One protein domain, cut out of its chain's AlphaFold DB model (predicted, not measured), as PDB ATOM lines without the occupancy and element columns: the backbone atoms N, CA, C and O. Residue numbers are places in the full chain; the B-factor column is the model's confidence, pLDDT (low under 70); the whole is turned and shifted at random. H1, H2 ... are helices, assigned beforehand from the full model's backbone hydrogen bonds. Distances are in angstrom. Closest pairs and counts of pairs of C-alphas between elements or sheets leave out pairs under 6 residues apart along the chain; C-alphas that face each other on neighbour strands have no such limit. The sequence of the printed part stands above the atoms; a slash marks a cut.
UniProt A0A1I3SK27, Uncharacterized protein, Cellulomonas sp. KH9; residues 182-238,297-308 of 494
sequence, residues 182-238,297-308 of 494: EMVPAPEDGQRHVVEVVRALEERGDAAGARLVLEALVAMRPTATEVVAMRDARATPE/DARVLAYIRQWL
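This is residues 182 to 238 and 297 to 308 of the 494 residues of an uncharacterized protein of Cellulomonas sp. KH9 (UniProt A0A1I3SK27). Four helices lie nearly along one another, with H2 in the middle: H1 and H4 pack on opposite sides of it in a rough row, and H3 packs on H2 over one face of that row. H1, H2 and H3 fold back and forth as two successive helical hairpins, while H4 comes after a cut in the chain. The printed part has 69 residues, with four named helices in the order H1, H2, H3, H4 and no named strand; the class is all helix, with 44 residues in the helices. The whole is compact, with a radius of gyration of the C-alphas of 11.5 A, and rounded, spanning 30 by 30 by 21 A.

H2, the longest helix, holds residues 207 to 220 and measures 20.1 A from first to last C-alpha, beginning with C-alpha 207 at (-22.536, -27.608, -24.326). H1, residues 192 to 203, measures 16.1 A and begins with C-alpha 192 at (-25.584, -24.933, -41.702). H3, residues 225 to 234, measures 14.4 A. H4, residues 297 to 304, measures 10.2 A and ends with C-alpha 304 at (-7.363, -23.770, -28.824).

H2 is the hub and touches the three other helices. H1 and H2 form a helical hairpin and run opposite ways at a shallow tilt of 27 degrees. H1 touches H2 with residues 197 to 202 alone, and their closest C-alphas, those of Val 198 and Ala 210, are 4.9 A apart. H2 and H3 form a second helical hairpin; they touch and run opposite ways at a shallow tilt of 31 degrees, with their closest C-alphas, those of Leu 214 and Arg 231, 5.7 A apart. H4 touches H2 and runs the same way at a shallow tilt of 8 degrees; their closest C-alphas, those of Ala 216 and Ile 304, are 5.7 A apart. The helix packing is mostly aligned: the three touching pairs are at a shallow tilt. H1 and H3 are close but not clearly touching, with the closest C-alphas, those of Val 194 and Val 227, 7.7 A apart. H4 is apart from H1 and from H3. In H1, H2, H3 and H4 every O i to N i+4 pair is within hydrogen-bond range.

The two C-alphas farthest apart, those of Val 184 and Glu 238, are 33.0 A apart. Residues 239 to 296 are not printed, and C-alphas 238 and 297 are 16.0 A apart across this cut, which lies in the link from H3 to H4. The links H1 to H2 and H2 to H3 are tight. The mean pLDDT of the printed part is 90.5, and residues 236 to 238 are under 70.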
ATOM      1  N   GLU A 182     -13.385 -27.766 -43.973       90.94
ATOM      2  CA  GLU A 182     -13.222 -28.401 -45.287       90.94
ATOM      3  C   GLU A 182     -14.555 -28.821 -45.926       90.94
ATOM      4  O   GLU A 182     -14.609 -29.093 -47.125       90.94
ATOM      5  N   MET A 183     -15.642 -28.868 -45.151       91.00
ATOM      6  CA  MET A 183     -16.977 -29.137 -45.677       91.00
ATOM      7  C   MET A 183     -17.435 -28.024 -46.626       91.00
ATOM      8  O   MET A 183     -17.119 -26.852 -46.439       91.00
ATOM      9  N   VAL A 184     -18.229 -28.398 -47.634       87.06
ATOM     10  CA  VAL A 184     -18.849 -27.455 -48.573       87.06
ATOM     11  C   VAL A 184     -20.329 -27.283 -48.211       87.06
ATOM     12  O   VAL A 184     -21.030 -28.284 -48.035       87.06
ATOM     13  N   PRO A 185     -20.848 -26.045 -48.122       86.62
ATOM     14  CA  PRO A 185     -20.099 -24.785 -48.147       86.62
ATOM     15  C   PRO A 185     -19.190 -24.630 -46.923       86.62
ATOM     16  O   PRO A 185     -19.479 -25.175 -45.855       86.62
ATOM     17  N   ALA A 186     -18.117 -23.858 -47.102       89.81
ATOM     18  CA  ALA A 186     -17.225 -23.494 -46.013       89.81
ATOM     19  C   ALA A 186     -17.955 -22.602 -44.989       89.81
ATOM     20  O   ALA A 186     -18.915 -21.916 -45.354       89.81
ATOM     21  N   PRO A 187     -17.487 -22.524 -43.729       91.56
ATOM     22  CA  PRO A 187     -18.152 -21.741 -42.684       91.56
ATOM     23  C   PRO A 187     -18.311 -20.238 -42.977       91.56
ATOM     24  O   PRO A 187     -19.155 -19.589 -42.367       91.56
ATOM     25  N   GLU A 188     -17.502 -19.658 -43.872       91.44
ATOM     26  CA  GLU A 188     -17.664 -18.272 -44.344       91.44
ATOM     27  C   GLU A 188     -18.797 -18.079 -45.353       91.44
ATOM     28  O   GLU A 188     -19.234 -16.950 -45.569       91.44
ATOM     29  N   ASP A 189     -19.200 -19.157 -46.018       88.12
ATOM     30  CA  ASP A 189     -20.190 -19.173 -47.093       88.12
ATOM     31  C   ASP A 189     -21.545 -19.704 -46.624       88.12
ATOM     32  O   ASP A 189     -22.578 -19.373 -47.201       88.12
ATOM     33  N   GLY A 190     -21.539 -20.541 -45.587       86.31
ATOM     34  CA  GLY A 190     -22.733 -21.105 -44.984       86.31
ATOM     35  C   GLY A 190     -22.428 -21.745 -43.637       86.31
ATOM     36  O   GLY A 190     -21.455 -22.474 -43.462       86.31
ATOM     37  N   GLN A 191     -23.292 -21.485 -42.661       88.88
ATOM     38  CA  GLN A 191     -23.129 -21.967 -41.289       88.88
ATOM     39  C   GLN A 191     -23.898 -23.256 -40.986       88.88
ATOM     40  O   GLN A 191     -23.794 -23.764 -39.871       88.88
ATOM     41  N   ARG A 192     -24.662 -23.808 -41.943       89.50
ATOM     42  CA  ARG A 192     -25.584 -24.933 -41.702       89.50
ATOM     43  C   ARG A 192     -24.907 -26.110 -41.005       89.50
ATOM     44  O   ARG A 192     -25.406 -26.592 -39.993       89.50
ATOM     45  N   HIS A 193     -23.756 -26.552 -41.511       92.44
ATOM     46  CA  HIS A 193     -23.042 -27.701 -40.942       92.44
ATOM     47  C   HIS A 193     -22.575 -27.439 -39.513       92.44
ATOM     48  O   HIS A 193     -22.699 -28.310 -38.656       92.44
ATOM     49  N   VAL A 194     -22.100 -26.221 -39.245       95.75
ATOM     50  CA  VAL A 194     -21.675 -25.794 -37.908       95.75
ATOM     51  C   VAL A 194     -22.873 -25.737 -36.961       95.75
ATOM     52  O   VAL A 194     -22.798 -26.288 -35.867       95.75
ATOM     53  N   VAL A 195     -23.982 -25.120 -37.385       95.12
ATOM     54  CA  VAL A 195     -25.224 -25.016 -36.603       95.12
ATOM     55  C   VAL A 195     -25.755 -26.396 -36.243       95.12
ATOM     56  O   VAL A 195     -26.075 -26.631 -35.084       95.12
ATOM     57  N   GLU A 196     -25.828 -27.316 -37.204       93.69
ATOM     58  CA  GLU A 196     -26.365 -28.654 -36.966       93.69
ATOM     59  C   GLU A 196     -25.485 -29.478 -36.014       93.69
ATOM     60  O   GLU A 196     -26.021 -30.105 -35.102       93.69
ATOM     61  N   VAL A 197     -24.153 -29.440 -36.161       97.38
ATOM     62  CA  VAL A 197     -23.231 -30.135 -35.240       97.38
ATOM     63  C   VAL A 197     -23.295 -29.535 -33.835       97.38
ATOM     64  O   VAL A 197     -23.391 -30.270 -32.855       97.38
ATOM     65  N   VAL A 198     -23.283 -28.204 -33.719       97.25
ATOM     66  CA  VAL A 198     -23.391 -27.501 -32.430       97.25
ATOM     67  C   VAL A 198     -24.719 -27.819 -31.752       97.25
ATOM     68  O   VAL A 198     -24.718 -28.195 -30.584       97.25
ATOM     69  N   ARG A 199     -25.836 -27.728 -32.482       96.44
ATOM     70  CA  ARG A 199     -27.167 -28.032 -31.954       96.44
ATOM     71  C   ARG A 199     -27.256 -29.484 -31.489       96.44
ATOM     72  O   ARG A 199     -27.722 -29.722 -30.385       96.44
ATOM     73  N   ALA A 200     -26.755 -30.435 -32.277       95.31
ATOM     74  CA  ALA A 200     -26.772 -31.849 -31.909       95.31
ATOM     75  C   ALA A 200     -25.924 -32.149 -30.658       95.31
ATOM     76  O   ALA A 200     -26.313 -32.971 -29.833       95.31
ATOM     77  N   LEU A 201     -24.783 -31.471 -30.480       96.50
ATOM     78  CA  LEU A 201     -23.991 -31.569 -29.247       96.50
ATOM     79  C   LEU A 201     -24.752 -31.005 -28.041       96.50
ATOM     80  O   LEU A 201     -24.757 -31.619 -26.977       96.50
ATOM     81  N   GLU A 202     -25.418 -29.859 -28.204       95.31
ATOM     82  CA  GLU A 202     -26.222 -29.225 -27.152       95.31
ATOM     83  C   GLU A 202     -27.443 -30.071 -26.763       95.31
ATOM     84  O   GLU A 202     -27.690 -30.265 -25.574       95.31
ATOM     85  N   GLU A 203     -28.157 -30.630 -27.743       94.69
ATOM     86  CA  GLU A 203     -29.279 -31.560 -27.543       94.69
ATOM     87  C   GLU A 203     -28.841 -32.823 -26.787       94.69
ATOM     88  O   GLU A 203     -29.582 -33.331 -25.949       94.69
ATOM     89  N   ARG A 204     -27.601 -33.282 -27.004       93.69
ATOM     90  CA  ARG A 204     -26.981 -34.393 -26.260       93.69
ATOM     91  C   ARG A 204     -26.347 -33.976 -24.926       93.69
ATOM     92  O   ARG A 204     -25.674 -34.782 -24.287       93.69
ATOM     93  N   GLY A 205     -26.558 -32.733 -24.490       93.81
ATOM     94  CA  GLY A 205     -26.102 -32.220 -23.196       93.81
ATOM     95  C   GLY A 205     -24.628 -31.806 -23.138       93.81
ATOM     96  O   GLY A 205     -24.132 -31.477 -22.060       93.81
ATOM     97  N   ASP A 206     -23.915 -31.768 -24.265       94.88
ATOM     98  CA  ASP A 206     -22.489 -31.435 -24.338       94.88
ATOM     99  C   ASP A 206     -22.238 -29.999 -24.828       94.88
ATOM    100  O   ASP A 206     -21.547 -29.731 -25.816       94.88
ATOM    101  N   ALA A 207     -22.769 -29.032 -24.076       93.50
ATOM    102  CA  ALA A 207     -22.536 -27.608 -24.326       93.50
ATOM    103  C   ALA A 207     -21.036 -27.233 -24.278       93.50
ATOM    104  O   ALA A 207     -20.590 -26.303 -24.956       93.50
ATOM    105  N   ALA A 208     -20.238 -27.969 -23.493       93.06
ATOM    106  CA  ALA A 208     -18.790 -27.803 -23.435       93.06
ATOM    107  C   ALA A 208     -18.133 -28.171 -24.775       93.06
ATOM    108  O   ALA A 208     -17.378 -27.362 -25.317       93.06
ATOM    109  N   GLY A 209     -18.448 -29.342 -25.337       95.44
ATOM    110  CA  GLY A 209     -17.955 -29.773 -26.645       95.44
ATOM    111  C   GLY A 209     -18.363 -28.814 -27.759       95.44
ATOM    112  O   GLY A 209     -17.502 -28.359 -28.514       95.44
ATOM    113  N   ALA A 210     -19.635 -28.406 -27.788       96.25
ATOM    114  CA  ALA A 210     -20.146 -27.414 -28.735       96.25
ATOM    115  C   ALA A 210     -19.330 -26.108 -28.705       96.25
ATOM    116  O   ALA A 210     -18.886 -25.598 -29.738       96.25
ATOM    117  N   ARG A 211     -19.046 -25.595 -27.501       94.06
ATOM    118  CA  ARG A 211     -18.213 -24.403 -27.318       94.06
ATOM    119  C   ARG A 211     -16.768 -24.613 -27.768       94.06
ATOM    120  O   ARG A 211     -16.196 -23.711 -28.379       94.06
ATOM    121  N   LEU A 212     -16.160 -25.755 -27.448       95.50
ATOM    122  CA  LEU A 212     -14.787 -26.060 -27.856       95.50
ATOM    123  C   LEU A 212     -14.657 -26.106 -29.383       95.50
ATOM    124  O   LEU A 212     -13.694 -25.556 -29.918       95.50
ATOM    125  N   VAL A 213     -15.637 -26.693 -30.080       97.12
ATOM    126  CA  VAL A 213     -15.696 -26.718 -31.550       97.12
ATOM    127  C   VAL A 213     -15.820 -25.301 -32.115       97.12
ATOM    128  O   VAL A 213     -15.046 -24.934 -32.997       97.12
ATOM    129  N   LEU A 214     -16.712 -24.465 -31.574       96.69
ATOM    130  CA  LEU A 214     -16.853 -23.066 -32.004       96.69
ATOM    131  C   LEU A 214     -15.575 -22.245 -31.769       96.69
ATOM    132  O   LEU A 214     -15.145 -21.500 -32.649       96.69
ATOM    133  N   GLU A 215     -14.928 -22.389 -30.612       95.25
ATOM    134  CA  GLU A 215     -13.653 -21.718 -30.319       95.25
ATOM    135  C   GLU A 215     -12.536 -22.194 -31.264       95.25
ATOM    136  O   GLU A 215     -11.716 -21.387 -31.707       95.25
ATOM    137  N   ALA A 216     -12.519 -23.484 -31.618       96.00
ATOM    138  CA  ALA A 216     -11.581 -24.051 -32.584       96.00
ATOM    139  C   ALA A 216     -11.809 -23.505 -33.996       96.00
ATOM    140  O   ALA A 216     -10.852 -23.076 -34.645       96.00
ATOM    141  N   LEU A 217     -13.066 -23.453 -34.440       95.81
ATOM    142  CA  LEU A 217     -13.451 -22.878 -35.724       95.81
ATOM    143  C   LEU A 217     -13.066 -21.406 -35.816       95.81
ATOM    144  O   LEU A 217     -12.373 -21.029 -36.753       95.81
ATOM    145  N   VAL A 218     -13.413 -20.584 -34.823       94.56
ATOM    146  CA  VAL A 218     -13.062 -19.154 -34.826       94.56
ATOM    147  C   VAL A 218     -11.548 -18.939 -34.774       94.56
ATOM    148  O   VAL A 218     -11.030 -17.991 -35.366       94.56
ATOM    149  N   ALA A 219     -10.808 -19.809 -34.085       91.12
ATOM    150  CA  ALA A 219      -9.353 -19.720 -34.060       91.12
ATOM    151  C   ALA A 219      -8.721 -20.011 -35.432       91.12
ATOM    152  O   ALA A 219      -7.719 -19.377 -35.769       91.12
ATOM    153  N   MET A 220      -9.286 -20.944 -36.207       91.06
ATOM    154  CA  MET A 220      -8.810 -21.294 -37.551       91.06
ATOM    155  C   MET A 220      -9.325 -20.338 -38.631       91.06
ATOM    156  O   MET A 220      -8.569 -19.958 -39.520       91.06
ATOM    157  N   ARG A 221     -10.590 -19.930 -38.534       91.56
ATOM    158  CA  ARG A 221     -11.336 -19.143 -39.520       91.56
ATOM    159  C   ARG A 221     -11.961 -17.912 -38.854       91.56
ATOM    160  O   ARG A 221     -13.177 -17.827 -38.694       91.56
ATOM    161  N   PRO A 222     -11.142 -16.925 -38.442       90.19
ATOM    162  CA  PRO A 222     -11.633 -15.719 -37.766       90.19
ATOM    163  C   PRO A 222     -12.524 -14.833 -38.653       90.19
ATOM    164  O   PRO A 222     -13.153 -13.905 -38.154       90.19
ATOM    165  N   THR A 223     -12.547 -15.098 -39.957       90.50
ATOM    166  CA  THR A 223     -13.325 -14.411 -40.995       90.50
ATOM    167  C   THR A 223     -14.767 -14.907 -41.100       90.50
ATOM    168  O   THR A 223     -15.602 -14.199 -41.656       90.50
ATOM    169  N   ALA A 224     -15.090 -16.074 -40.530       92.81
ATOM    170  CA  ALA A 224     -16.452 -16.604 -40.468       92.81
ATOM    171  C   ALA A 224     -17.268 -15.867 -39.388       92.81
ATOM    172  O   ALA A 224     -17.440 -16.348 -38.266       92.81
ATOM    173  N   THR A 225     -17.731 -14.657 -39.709       93.12
ATOM    174  CA  THR A 225     -18.378 -13.726 -38.765       93.12
ATOM    175  C   THR A 225     -19.617 -14.307 -38.088       93.12
ATOM    176  O   THR A 225     -19.843 -14.037 -36.908       93.12
ATOM    177  N   GLU A 226     -20.389 -15.145 -38.777       92.31
ATOM    178  CA  GLU A 226     -21.563 -15.791 -38.187       92.31
ATOM    179  C   GLU A 226     -21.169 -16.844 -37.139       92.31
ATOM    180  O   GLU A 226     -21.756 -16.904 -36.060       92.31
ATOM    181  N   VAL A 227     -20.091 -17.601 -37.378       94.06
ATOM    182  CA  VAL A 227     -19.529 -18.535 -36.388       94.06
ATOM    183  C   VAL A 227     -18.973 -17.786 -35.176       94.06
ATOM    184  O   VAL A 227     -19.153 -18.223 -34.037       94.06
ATOM    185  N   VAL A 228     -18.353 -16.622 -35.397       93.81
ATOM    186  CA  VAL A 228     -17.927 -15.718 -34.317       93.81
ATOM    187  C   VAL A 228     -19.130 -15.273 -33.483       93.81
ATOM    188  O   VAL A 228     -19.082 -15.375 -32.257       93.81
ATOM    189  N   ALA A 229     -20.223 -14.857 -34.124       93.44
ATOM    190  CA  ALA A 229     -21.452 -14.471 -33.437       93.44
ATOM    191  C   ALA A 229     -22.078 -15.644 -32.661       93.44
ATOM    192  O   ALA A 229     -22.478 -15.469 -31.511       93.44
ATOM    193  N   MET A 230     -22.097 -16.857 -33.231       94.31
ATOM    194  CA  MET A 230     -22.578 -18.069 -32.551       94.31
ATOM    195  C   MET A 230     -21.762 -18.411 -31.304       94.31
ATOM    196  O   MET A 230     -22.337 -18.813 -30.288       94.31
ATOM    197  N   ARG A 231     -20.433 -18.253 -31.371       93.56
ATOM    198  CA  ARG A 231     -19.543 -18.394 -30.215       93.56
ATOM    199  C   ARG A 231     -19.858 -17.336 -29.163       93.56
ATOM    200  O   ARG A 231     -19.985 -17.676 -27.991       93.56
ATOM    201  N   ASP A 232     -19.979 -16.074 -29.568       90.88
ATOM    202  CA  ASP A 232     -20.182 -14.948 -28.649       90.88
ATOM    203  C   ASP A 232     -21.542 -15.007 -27.951       90.88
ATOM    204  O   ASP A 232     -21.621 -14.739 -26.756       90.88
ATOM    205  N   ALA A 233     -22.586 -15.466 -28.644       89.00
ATOM    206  CA  ALA A 233     -23.902 -15.715 -28.055       89.00
ATOM    207  C   ALA A 233     -23.875 -16.792 -26.951       89.00
ATOM    208  O   ALA A 233     -24.693 -16.763 -26.034       89.00
ATOM    209  N   ARG A 234     -22.925 -17.733 -27.024       85.56
ATOM    210  CA  ARG A 234     -22.721 -18.822 -26.049       85.56
ATOM    211  C   ARG A 234     -21.626 -18.521 -25.032       85.56
ATOM    212  O   ARG A 234     -21.421 -19.281 -24.082       85.56
ATOM    213  N   ALA A 235     -20.896 -17.426 -25.216       75.44
ATOM    214  CA  ALA A 235     -19.922 -16.984 -24.247       75.44
ATOM    215  C   ALA A 235     -20.678 -16.442 -23.032       75.44
ATOM    216  O   ALA A 235     -21.340 -15.408 -23.086       75.44
ATOM    217  N   THR A 236     -20.550 -17.114 -21.888       66.69
ATOM    218  CA  THR A 236     -20.901 -16.470 -20.618       66.69
ATOM    219  C   THR A 236     -20.074 -15.190 -20.508       66.69
ATOM    220  O   THR A 236     -18.882 -15.275 -20.822       66.69
ATOM    221  N   PRO A 237     -20.631 -14.051 -20.049       61.69
ATOM    222  CA  PRO A 237     -19.867 -12.828 -19.841       61.69
ATOM    223  C   PRO A 237     -18.743 -13.116 -18.845       61.69
ATOM    224  O   PRO A 237     -18.915 -13.087 -17.623       61.69
ATOM    225  N   GLU A 238     -17.584 -13.484 -19.388       58.34
ATOM    226  CA  GLU A 238     -16.395 -13.776 -18.624       58.34
ATOM    227  C   GLU A 238     -16.058 -12.471 -17.920       58.34
ATOM    228  O   GLU A 238     -15.823 -11.425 -18.530       58.34
ATOM    229  N   ASP A 297     -11.360 -29.812 -20.300       92.62
ATOM    230  CA  ASP A 297     -11.915 -28.904 -21.314       92.62
ATOM    231  C   ASP A 297     -11.372 -27.477 -21.165       92.62
ATOM    232  O   ASP A 297     -11.066 -26.826 -22.159       92.62
ATOM    233  N   ALA A 298     -11.143 -26.999 -19.937       89.88
ATOM    234  CA  ALA A 298     -10.493 -25.710 -19.698       89.88
ATOM    235  C   ALA A 298      -9.060 -25.669 -20.268       89.88
ATOM    236  O   ALA A 298      -8.642 -24.666 -20.852       89.88
ATOM    237  N   ARG A 299      -8.294 -26.766 -20.153       90.38
ATOM    238  CA  ARG A 299      -6.965 -26.872 -20.785       90.38
ATOM    239  C   ARG A 299      -7.080 -26.919 -22.304       90.38
ATOM    240  O   ARG A 299      -6.329 -26.210 -22.969       90.38
ATOM    241  N   VAL A 300      -8.012 -27.706 -22.841       92.25
ATOM    242  CA  VAL A 300      -8.283 -27.790 -24.287       92.25
ATOM    243  C   VAL A 300      -8.624 -26.403 -24.836       92.25
ATOM    244  O   VAL A 300      -7.987 -25.943 -25.780       92.25
ATOM    245  N   LEU A 301      -9.522 -25.674 -24.174       91.00
ATOM    246  CA  LEU A 301      -9.879 -24.300 -24.519       91.00
ATOM    247  C   LEU A 301      -8.663 -23.366 -24.474       91.00
ATOM    248  O   LEU A 301      -8.457 -22.564 -25.386       91.00
ATOM    249  N   ALA A 302      -7.813 -23.479 -23.450       86.94
ATOM    250  CA  ALA A 302      -6.583 -22.697 -23.360       86.94
ATOM    251  C   ALA A 302      -5.604 -22.993 -24.513       86.94
ATOM    252  O   ALA A 302      -4.925 -22.070 -24.974       86.94
ATOM    253  N   TYR A 303      -5.527 -24.246 -24.977       88.19
ATOM    254  CA  TYR A 303      -4.728 -24.642 -26.141       88.19
ATOM    255  C   TYR A 303      -5.324 -24.116 -27.449       88.19
ATOM    256  O   TYR A 303      -4.597 -23.523 -28.245       88.19
ATOM    257  N   ILE A 304      -6.634 -24.267 -27.650       90.38
ATOM    258  CA  ILE A 304      -7.363 -23.770 -28.824       90.38
ATOM    259  C   ILE A 304      -7.233 -22.249 -28.945       90.38
ATOM    260  O   ILE A 304      -6.881 -21.725 -30.000       90.38
ATOM    261  N   ARG A 305      -7.383 -21.516 -27.834       86.50
ATOM    262  CA  ARG A 305      -7.185 -20.059 -27.785       86.50
ATOM    263  C   ARG A 305      -5.754 -19.626 -28.120       86.50
ATOM    264  O   ARG A 305      -5.534 -18.425 -28.250       86.50
ATOM    265  N   GLN A 306      -4.790 -20.537 -28.273       82.69
ATOM    266  CA  GLN A 306      -3.423 -20.267 -28.754       82.69
ATOM    267  C   GLN A 306      -3.200 -20.697 -30.211       82.69
ATOM    268  O   GLN A 306      -2.109 -20.505 -30.752       82.69
ATOM    269  N   TRP A 307      -4.202 -21.283 -30.866       86.31
ATOM    270  CA  TRP A 307      -4.104 -21.613 -32.280       86.31
ATOM    271  C   TRP A 307      -3.980 -20.348 -33.127       86.31
ATOM    272  O   TRP A 307      -4.353 -19.237 -32.722       86.31
ATOM    273  N   LEU A 308      -3.354 -20.539 -34.282       83.25
ATOM    274  CA  LEU A 308      -3.172 -19.507 -35.287       83.25
ATOM    275  C   LEU A 308      -4.216 -19.734 -36.381       83.25
ATOM    276  O   LEU A 308      -4.507 -20.904 -36.650       83.25
TER     277      LEU A 308